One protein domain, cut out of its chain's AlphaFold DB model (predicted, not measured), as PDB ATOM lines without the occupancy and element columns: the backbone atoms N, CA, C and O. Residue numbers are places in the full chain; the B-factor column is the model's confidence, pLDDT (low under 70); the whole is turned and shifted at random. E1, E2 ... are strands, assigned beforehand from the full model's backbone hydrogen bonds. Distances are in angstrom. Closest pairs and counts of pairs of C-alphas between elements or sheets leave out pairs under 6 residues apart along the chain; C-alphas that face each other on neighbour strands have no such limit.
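What this domain is: This is residues 14 to 81 of the 209 residues of an uncharacterized protein of Deltaproteobacteria bacterium (UniProt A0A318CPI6). The model is a long, narrow, strongly twisted ribbon built on one hairpin, E3 and E4, which makes the longest axis. E1 runs beside the first part of E4, away from the hairpin's turn at residues 53 and 54, while at the other end of the hairpin E5 pairs with the last residues of E4, and E3 bends sharply at residue 40, near its pairing with E2. The printed part has 68 residues with no named helix and five named strands, E1 to E5 along the chain; they make one branched mixed sheet, in which E1 and E4 are parallel and the pairs E2 and E3, E3 and E4, and E4 and E5 are antiparallel, and the class is all strand. The whole is loose, a rod, with a radius of gyration of the C-alphas of 14.2 A and spans of 46 by 22 by 13 A.

Where its parts are: E1 holds residues 15 to 20 and is 16.1 A long, beginning at C-alpha 15 at (180.448, 94.741, 126.366). E2 holds residues 27 to 29. E3, residues 36 to 52, is the longest strand by residues and measures 34.5 A from first to last C-alpha; it bends by 97 degrees at residue 40. E4, residues 55 to 68, is 39.6 A long, from C-alpha 55 at (184.300, 95.965, 129.772). E5 holds residues 72 to 75 and ends at C-alpha 75 at (165.513, 116.466, 119.108).

How they stand to each other: E4 has three neighbours: E1 and E5 lie on one side of it, beside residues 55 to 61 and 65 to 68, and E3 lies on the other side. E1 and E4 are parallel, at 21 degrees, with N 18 and O 58 2.8 A apart, within hydrogen-bond range. E3 and E4 form an antiparallel hairpin at 165 degrees; N 47 and O 59 are 2.8 A apart and N 63 and O 43 2.9 A. E4 and E5 are a hairpin at 168 degrees, with N 72 and O 68 at 2.8 A. E2 and E3 are also an antiparallel hairpin, with N 28 and O 37 at 2.9 A. The pairing of E3 is staggered: residues 36 to 38 pair with E2 and 39 to 52 with E4. E2, E3, E4 and E5 make a meander, each strand the antiparallel neighbour of the one before. E1 is apart from E2 and from E5, and E2 is apart from E5.

The domain as a whole: The two C-alphas farthest apart, those of Gln 54 and Glu 70, are 45.9 A from each other. The links from E3 to E4 and from E4 to E5 are tight, and those from E1 to E2 and from E2 to E3 are short; no link is long. The printed part has no cut. Its mean pLDDT is 94.0, and no printed residue is under 70.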
ATOM      1  N   ALA A  14     184.299  91.763 126.682       84.50
ATOM      2  CA  ALA A  14     182.842  91.765 126.736       84.50
ATOM      3  C   ALA A  14     182.323  93.215 126.814       84.50
ATOM      4  O   ALA A  14     183.075  94.142 127.144       84.50
ATOM      5  N   GLN A  15     181.061  93.417 126.441       92.25
ATOM      6  CA  GLN A  15     180.448  94.741 126.366       92.25
ATOM      7  C   GLN A  15     179.202  94.794 127.244       92.25
ATOM      8  O   GLN A  15     178.326  93.941 127.113       92.25
ATOM      9  N   LEU A  16     179.092  95.835 128.068       95.56
ATOM     10  CA  LEU A  16     177.854  96.187 128.751       95.56
ATOM     11  C   LEU A  16     177.042  97.119 127.843       95.56
ATOM     12  O   LEU A  16     177.543  98.148 127.387       95.56
ATOM     13  N   LYS A  17     175.783  96.768 127.569       96.75
ATOM     14  CA  LYS A  17     174.869  97.587 126.764       96.75
ATOM     15  C   LYS A  17     173.671  97.983 127.613       96.75
ATOM     16  O   LYS A  17     172.829  97.147 127.923       96.75
ATOM     17  N   ILE A  18     173.594  99.260 127.958       96.94
ATOM     18  CA  ILE A  18     172.475  99.843 128.695       96.94
ATOM     19  C   ILE A  18     171.490 100.397 127.670       96.94
ATOM     20  O   ILE A  18     171.875 101.200 126.820       96.94
ATOM     21  N   ARG A  19     170.227  99.973 127.733       97.06
ATOM     22  CA  ARG A  19     169.160 100.482 126.864       97.06
ATOM     23  C   ARG A  19     168.184 101.323 127.668       97.06
ATOM     24  O   ARG A  19     167.621 100.838 128.639       97.06
ATOM     25  N   ILE A  20     167.971 102.555 127.225       94.75
ATOM     26  CA  ILE A  20     167.052 103.506 127.848       94.75
ATOM     27  C   ILE A  20     165.906 103.773 126.875       94.75
ATOM     28  O   ILE A  20     166.120 104.075 125.696       94.75
ATOM     29  N   LYS A  21     164.680 103.652 127.370       89.88
ATOM     30  CA  LYS A  21     163.457 103.958 126.631       89.88
ATOM     31  C   LYS A  21     162.587 104.857 127.492       89.88
ATOM     32  O   LYS A  21     162.635 104.760 128.711       89.88
ATOM     33  N   ALA A  22     161.835 105.730 126.840       87.00
ATOM     34  CA  ALA A  22     160.782 106.477 127.501       87.00
ATOM     35  C   ALA A  22     159.497 105.645 127.537       87.00
ATOM     36  O   ALA A  22     159.256 104.839 126.629       87.00
ATOM     37  N   ASP A  23     158.674 105.881 128.553       87.69
ATOM     38  CA  ASP A  23     157.365 105.254 128.664       87.69
ATOM     39  C   ASP A  23     156.429 105.721 127.551       87.69
ATOM     40  O   ASP A  23     156.527 106.840 127.028       87.69
ATOM     41  N   ARG A  24     155.493 104.848 127.177       83.56
ATOM     42  CA  ARG A  24     154.485 105.167 126.163       83.56
ATOM     43  C   ARG A  24     153.623 106.331 126.643       83.56
ATOM     44  O   ARG A  24     153.238 106.380 127.801       83.56
ATOM     45  N   GLY A  25     153.307 107.252 125.735       84.25
ATOM     46  CA  GLY A  25     152.493 108.430 126.051       84.25
ATOM     47  C   GLY A  25     153.251 109.565 126.746       84.25
ATOM     48  O   GLY A  25     152.655 110.616 126.956       84.25
ATOM     49  N   SER A  26     154.546 109.395 127.045       90.81
ATOM     50  CA  SER A  26     155.380 110.462 127.608       90.81
ATOM     51  C   SER A  26     155.414 111.699 126.707       90.81
ATOM     52  O   SER A  26     155.566 111.601 125.483       90.81
ATOM     53  N   GLU A  27     155.348 112.867 127.333       93.88
ATOM     54  CA  GLU A  27     155.642 114.147 126.698       93.88
ATOM     55  C   GLU A  27     157.076 114.572 127.001       93.88
ATOM     56  O   GLU A  27     157.657 114.203 128.023       93.88
ATOM     57  N   PHE A  28     157.657 115.371 126.111       94.62
ATOM     58  CA  PHE A  28     159.028 115.841 126.252       94.62
ATOM     59  C   PHE A  28     159.122 117.344 125.997       94.62
ATOM     60  O   PHE A  28     158.374 117.873 125.171       94.62
ATOM     61  N   PRO A  29     160.052 118.044 126.665       95.19
ATOM     62  CA  PRO A  29     160.189 119.482 126.508       95.19
ATOM     63  C   PRO A  29     160.783 119.836 125.142       95.19
ATOM     64  O   PRO A  29     161.793 119.267 124.710       95.19
ATOM     65  N   CYS A  30     160.198 120.835 124.481       94.56
ATOM     66  CA  CYS A  30     160.787 121.471 123.312       94.56
ATOM     67  C   CYS A  30     162.195 121.986 123.647       94.56
ATOM     68  O   CYS A  30     162.403 122.668 124.648       94.56
ATOM     69  N   LEU A  31     163.161 121.725 122.761       94.00
ATOM     70  CA  LEU A  31     164.563 122.123 122.935       94.00
ATOM     71  C   LEU A  31     164.773 123.641 123.118       94.00
ATOM     72  O   LEU A  31     165.806 124.038 123.660       94.00
ATOM     73  N   VAL A  32     163.846 124.460 122.610       95.31
ATOM     74  CA  VAL A  32     163.966 125.923 122.560       95.31
ATOM     75  C   VAL A  32     163.133 126.582 123.658       95.31
ATOM     76  O   VAL A  32     163.705 127.226 124.527       95.31
ATOM     77  N   CYS A  33     161.810 126.387 123.655       95.06
ATOM     78  CA  CYS A  33     160.906 127.047 124.605       95.06
ATOM     79  C   CYS A  33     160.515 126.200 125.824       95.06
ATOM     80  O   CYS A  33     159.800 126.685 126.691       95.06
ATOM     81  N   GLY A  34     160.921 124.928 125.897       95.00
ATOM     82  CA  GLY A  34     160.623 124.055 127.038       95.00
ATOM     83  C   GLY A  34     159.189 123.517 127.116       95.00
ATOM     84  O   GLY A  34     158.938 122.642 127.939       95.00
ATOM     85  N   ARG A  35     158.263 123.962 126.252       95.00
ATOM     86  CA  ARG A  35     156.878 123.452 126.197       95.00
ATOM     87  C   ARG A  35     156.857 121.924 126.068       95.00
ATOM     88  O   ARG A  35     157.541 121.385 125.198       95.00
ATOM     89  N   MET A  36     156.047 121.251 126.882       95.81
ATOM     90  CA  MET A  36     155.840 119.803 126.791       95.81
ATOM     91  C   MET A  36     155.086 119.458 125.505       95.81
ATOM     92  O   MET A  36     154.099 120.099 125.148       95.81
ATOM     93  N   CYS A  37     155.612 118.502 124.746       94.31
ATOM     94  CA  CYS A  37     155.070 118.084 123.460       94.31
ATOM     95  C   CYS A  37     155.153 116.565 123.327       94.31
ATOM     96  O   CYS A  37     156.114 115.937 123.782       94.31
ATOM     97  N   LYS A  38     154.195 115.974 122.612       92.69
ATOM     98  CA  LYS A  38     154.289 114.569 122.207       92.69
ATOM     99  C   LYS A  38     155.490 114.353 121.280       92.69
ATOM    100  O   LYS A  38     155.882 115.238 120.508       92.69
ATOM    101  N   ALA A  39     156.076 113.160 121.350       93.38
ATOM    102  CA  ALA A  39     157.089 112.749 120.388       93.38
ATOM    103  C   ALA A  39     156.460 112.627 118.993       93.38
ATOM    104  O   ALA A  39     155.450 111.954 118.815       93.38
ATOM    105  N   HIS A  40     157.080 113.276 118.014       92.75
ATOM    106  CA  HIS A  40     156.786 113.097 116.596       92.75
ATOM    107  C   HIS A  40     157.317 111.744 116.117       92.75
ATOM    108  O   HIS A  40     156.612 110.964 115.490       92.75
ATOM    109  N   ASP A  41     158.570 111.459 116.455       94.25
ATOM    110  CA  ASP A  41     159.234 110.190 116.203       94.25
ATOM    111  C   ASP A  41     160.421 110.023 117.160       94.25
ATOM    112  O   ASP A  41     160.745 110.913 117.956       94.25
ATOM    113  N   PHE A  42     161.090 108.877 117.071       94.00
ATOM    114  CA  PHE A  42     162.260 108.572 117.878       94.00
ATOM    115  C   PHE A  42     163.443 108.180 117.000       94.00
ATOM    116  O   PHE A  42     163.292 107.484 116.000       94.00
ATOM    117  N   GLN A  43     164.642 108.582 117.414       93.81
ATOM    118  CA  GLN A  43     165.884 108.151 116.783       93.81
ATOM    119  C   GLN A  43     166.754 107.404 117.779       93.81
ATOM    120  O   GLN A  43     167.148 107.960 118.809       93.81
ATOM    121  N   GLU A  44     167.132 106.179 117.430       95.81
ATOM    122  CA  GLU A  44     168.098 105.433 118.222       95.81
ATOM    123  C   GLU A  44     169.480 106.090 118.135       95.81
ATOM    124  O   GLU A  44     170.010 106.388 117.057       95.81
ATOM    125  N   LYS A  45     170.076 106.345 119.297       96.81
ATOM    126  CA  LYS A  45     171.436 106.863 119.428       96.81
ATOM    127  C   LYS A  45     172.196 106.048 120.450       96.81
ATOM    128  O   LYS A  45     171.636 105.618 121.452       96.81
ATOM    129  N   THR A  46     173.485 105.864 120.188       97.81
ATOM    130  CA  THR A  46     174.392 105.130 121.069       97.81
ATOM    131  C   THR A  46     175.599 105.986 121.418       97.81
ATOM    132  O   THR A  46     176.221 106.577 120.529       97.81
ATOM    133  N   TRP A  47     175.947 106.006 122.702       98.25
ATOM    134  CA  TRP A  47     177.125 106.670 123.243       98.25
ATOM    135  C   TRP A  47     178.042 105.668 123.925       98.25
ATOM    136  O   TRP A  47     177.594 104.763 124.628       98.25
ATOM    137  N   ARG A  48     179.347 105.857 123.755       97.25
ATOM    138  CA  ARG A  48     180.362 105.176 124.552       97.25
ATOM    139  C   ARG A  48     180.430 105.829 125.937       97.25
ATOM    140  O   ARG A  48     180.609 107.044 126.036       97.25
ATOM    141  N   HIS A  49     180.280 105.020 126.983       97.44
ATOM    142  CA  HIS A  49     180.419 105.440 128.379       97.44
ATOM    143  C   HIS A  49     181.747 104.941 128.978       97.44
ATOM    144  O   HIS A  49     182.549 104.344 128.261       97.44
ATOM    145  N   LEU A  50     182.025 105.190 130.259       95.94
ATOM    146  CA  LEU A  50     183.202 104.637 130.943       95.94
ATOM    147  C   LEU A  50     183.194 103.102 130.933       95.94
ATOM    148  O   LEU A  50     182.173 102.475 130.665       95.94
ATOM    149  N   ASN A  51     184.352 102.475 131.141       93.38
ATOM    150  CA  ASN A  51     184.393 101.019 131.284       93.38
ATOM    151  C   ASN A  51     183.641 100.585 132.542       93.38
ATOM    152  O   ASN A  51     183.752 101.231 133.578       93.38
ATOM    153  N   PHE A  52     182.950  99.454 132.455       92.12
ATOM    154  CA  PHE A  52     182.364  98.779 133.606       92.12
ATOM    155  C   PHE A  52     183.165  97.505 133.864       92.12
ATOM    156  O   PHE A  52     183.203  96.642 132.993       92.12
ATOM    157  N   PHE A  53     183.889  97.419 134.984       87.81
ATOM    158  CA  PHE A  53     184.800  96.300 135.287       87.81
ATOM    159  C   PHE A  53     185.706  95.900 134.103       87.81
ATOM    160  O   PHE A  53     185.813  94.736 133.749       87.81
ATOM    161  N   GLN A  54     186.333  96.885 133.444       86.44
ATOM    162  CA  GLN A  54     187.179  96.723 132.239       86.44
ATOM    163  C   GLN A  54     186.450  96.367 130.924       86.44
ATOM    164  O   GLN A  54     187.076  96.340 129.859       86.44
ATOM    165  N   HIS A  55     185.134  96.182 130.952       90.19
ATOM    166  CA  HIS A  55     184.300  95.965 129.772       90.19
ATOM    167  C   HIS A  55     183.828  97.280 129.163       90.19
ATOM    168  O   HIS A  55     183.527  98.246 129.869       90.19
ATOM    169  N   HIS A  56     183.724  97.329 127.834       93.44
ATOM    170  CA  HIS A  56     183.203  98.524 127.180       93.44
ATOM    171  C   HIS A  56     181.711  98.676 127.495       93.44
ATOM    172  O   HIS A  56     180.910  97.824 127.127       93.44
ATOM    173  N   CYS A  57     181.333  99.779 128.136       96.38
ATOM    174  CA  CYS A  57     179.948 100.179 128.324       96.38
ATOM    175  C   CYS A  57     179.467 101.101 127.197       96.38
ATOM    176  O   CYS A  57     180.147 102.071 126.829       96.38
ATOM    177  N   TYR A  58     178.264 100.830 126.700       97.62
ATOM    178  CA  TYR A  58     177.537 101.671 125.757       97.62
ATOM    179  C   TYR A  58     176.137 101.957 126.290       97.62
ATOM    180  O   TYR A  58     175.466 101.054 126.785       97.62
ATOM    181  N   ILE A  59     175.698 103.207 126.162       97.94
ATOM    182  CA  ILE A  59     174.324 103.620 126.446       97.94
ATOM    183  C   ILE A  59     173.631 103.808 125.105       97.94
ATOM    184  O   ILE A  59     174.094 104.602 124.288       97.94
ATOM    185  N   THR A  60     172.534 103.101 124.880       98.06
ATOM    186  CA  THR A  60     171.678 103.245 123.703       98.06
ATOM    187  C   THR A  60     170.322 103.763 124.150       98.06
ATOM    188  O   THR A  60     169.699 103.175 125.029       98.06
ATOM    189  N   ALA A  61     169.852 104.854 123.553       96.75
ATOM    190  CA  ALA A  61     168.537 105.403 123.851       96.75
ATOM    191  C   ALA A  61     167.753 105.704 122.580       96.75
ATOM    192  O   ALA A  61     168.314 106.164 121.581       96.75
ATOM    193  N   SER A  62     166.442 105.488 122.653       95.00
ATOM    194  CA  SER A  62     165.495 105.980 121.657       95.00
ATOM    195  C   SER A  62     165.182 107.442 121.984       95.00
ATOM    196  O   SER A  62     164.390 107.721 122.882       95.00
ATOM    197  N   VAL A  63     165.876 108.384 121.338       94.75
ATOM    198  CA  VAL A  63     165.774 109.816 121.665       94.75
ATOM    199  C   VAL A  63     164.603 110.438 120.905       94.75
ATOM    200  O   VAL A  63     164.620 110.407 119.669       94.75
ATOM    201  N   PRO A  64     163.616 111.034 121.592       94.94
ATOM    202  CA  PRO A  64     162.465 111.626 120.930       94.94
ATOM    203  C   PRO A  64     162.834 112.912 120.189       94.94
ATOM    204  O   PRO A  64     163.678 113.711 120.622       94.94
ATOM    205  N   ARG A  65     162.151 113.133 119.067       95.00
ATOM    206  CA  ARG A  65     162.024 114.449 118.442       95.00
ATOM    207  C   ARG A  65     160.622 114.972 118.720       95.00
ATOM    208  O   ARG A  65     159.644 114.313 118.394       95.00
ATOM    209  N   THR A  66     160.520 116.139 119.336       95.56
ATOM    210  CA  THR A  66     159.244 116.810 119.619       95.56
ATOM    211  C   THR A  66     158.864 117.697 118.444       95.56
ATOM    212  O   THR A  66     159.734 118.423 117.954       95.56
ATOM    213  N   ASN A  67     157.593 117.692 118.029       94.81
ATOM    214  CA  ASN A  67     157.069 118.671 117.075       94.81
ATOM    215  C   ASN A  67     156.441 119.846 117.834       94.81
ATOM    216  O   ASN A  67     155.301 119.766 118.284       94.81
ATOM    217  N   CYS A  68     157.216 120.911 118.027       94.94
ATOM    218  CA  CYS A  68     156.721 122.126 118.660       94.94
ATOM    219  C   CYS A  68     156.031 123.002 117.603       94.94
ATOM    220  O   CYS A  68     156.668 123.281 116.588       94.94
ATOM    221  N   PRO A  69     154.807 123.510 117.844       94.06
ATOM    222  CA  PRO A  69     154.117 124.381 116.888       94.06
ATOM    223  C   PRO A  69     154.922 125.624 116.474       94.06
ATOM    224  O   PRO A  69     154.822 126.069 115.341       94.06
ATOM    225  N   GLU A  70     155.757 126.155 117.373       96.25
ATOM    226  CA  GLU A  70     156.556 127.368 117.139       96.25
ATOM    227  C   GLU A  70     157.952 127.077 116.567       96.25
ATOM    228  O   GLU A  70     158.489 127.855 115.787       96.25
ATOM    229  N   HIS A  71     158.568 125.956 116.957       95.25
ATOM    230  CA  HIS A  71     159.989 125.678 116.683       95.25
ATOM    231  C   HIS A  71     160.215 124.473 115.753       95.25
ATOM    232  O   HIS A  71     161.365 124.107 115.471       95.25
ATOM    233  N   GLY A  72     159.127 123.840 115.306       94.88
ATOM    234  CA  GLY A  72     159.113 122.644 114.475       94.88
ATOM    235  C   GLY A  72     159.671 121.403 115.174       94.88
ATOM    236  O   GLY A  72     159.727 121.301 116.405       94.88
ATOM    237  N   VAL A  73     160.114 120.441 114.362       95.81
ATOM    238  CA  VAL A  73     160.644 119.157 114.836       95.81
ATOM    239  C   VAL A  73     162.084 119.313 115.329       95.81
ATOM    240  O   VAL A  73     163.016 119.527 114.545       95.81
ATOM    241  N   LYS A  74     162.297 119.161 116.639       95.12
ATOM    242  CA  LYS A  74     163.624 119.226 117.278       95.12
ATOM    243  C   LYS A  74     163.855 118.019 118.177       95.12
ATOM    244  O   LYS A  74     162.953 117.546 118.854       95.12
ATOM    245  N   MET A  75     165.091 117.529 118.197       94.88
ATOM    246  CA  MET A  75     165.513 116.466 119.108       94.88
ATOM    247  C   MET A  75     165.708 117.009 120.519       94.88
ATOM    248  O   MET A  75     166.358 118.044 120.686       94.88
ATOM    249  N   VAL A  76     165.204 116.290 121.517       94.19
ATOM    250  CA  VAL A  76     165.390 116.664 122.923       94.19
ATOM    251  C   VAL A  76     166.847 116.481 123.361       94.19
ATOM    252  O   VAL A  76     167.611 115.725 122.753       94.19
ATOM    253  N   LYS A  77     167.249 117.165 124.439       93.56
ATOM    254  CA  LYS A  77     168.544 116.908 125.087       93.56
ATOM    255  C   LYS A  77     168.457 115.620 125.897       93.56
ATOM    256  O   LYS A  77     167.479 115.397 126.600       93.56
ATOM    257  N   VAL A  78     169.511 114.813 125.837       94.69
ATOM    258  CA  VAL A  78     169.733 113.744 126.815       94.69
ATOM    259  C   VAL A  78     170.612 114.283 127.947       94.69
ATOM    260  O   VAL A  78     171.517 115.076 127.676       94.69
ATOM    261  N   PRO A  79     170.396 113.869 129.204       93.75
ATOM    262  CA  PRO A  79     171.120 114.438 130.339       93.75
ATOM    263  C   PRO A  79     172.592 114.001 130.406       93.75
ATOM    264  O   PRO A  79     173.380 114.635 131.095       93.75
ATOM    265  N   TRP A  80     172.995 112.949 129.683       96.56
ATOM    266  CA  TRP A  80     174.356 112.390 129.730       96.56
ATOM    267  C   TRP A  80     175.250 112.760 128.543       96.56
ATOM    268  O   TRP A  80     176.405 112.342 128.528       96.56
ATOM    269  N   ALA A  81     174.766 113.481 127.528       96.81
ATOM    270  CA  ALA A  81     175.560 113.815 126.342       96.81
ATOM    271  C   ALA A  81     175.126 115.142 125.714       96.81
ATOM    272  O   ALA A  81     173.937 115.427 125.576       96.81
TER     273      ALA A  81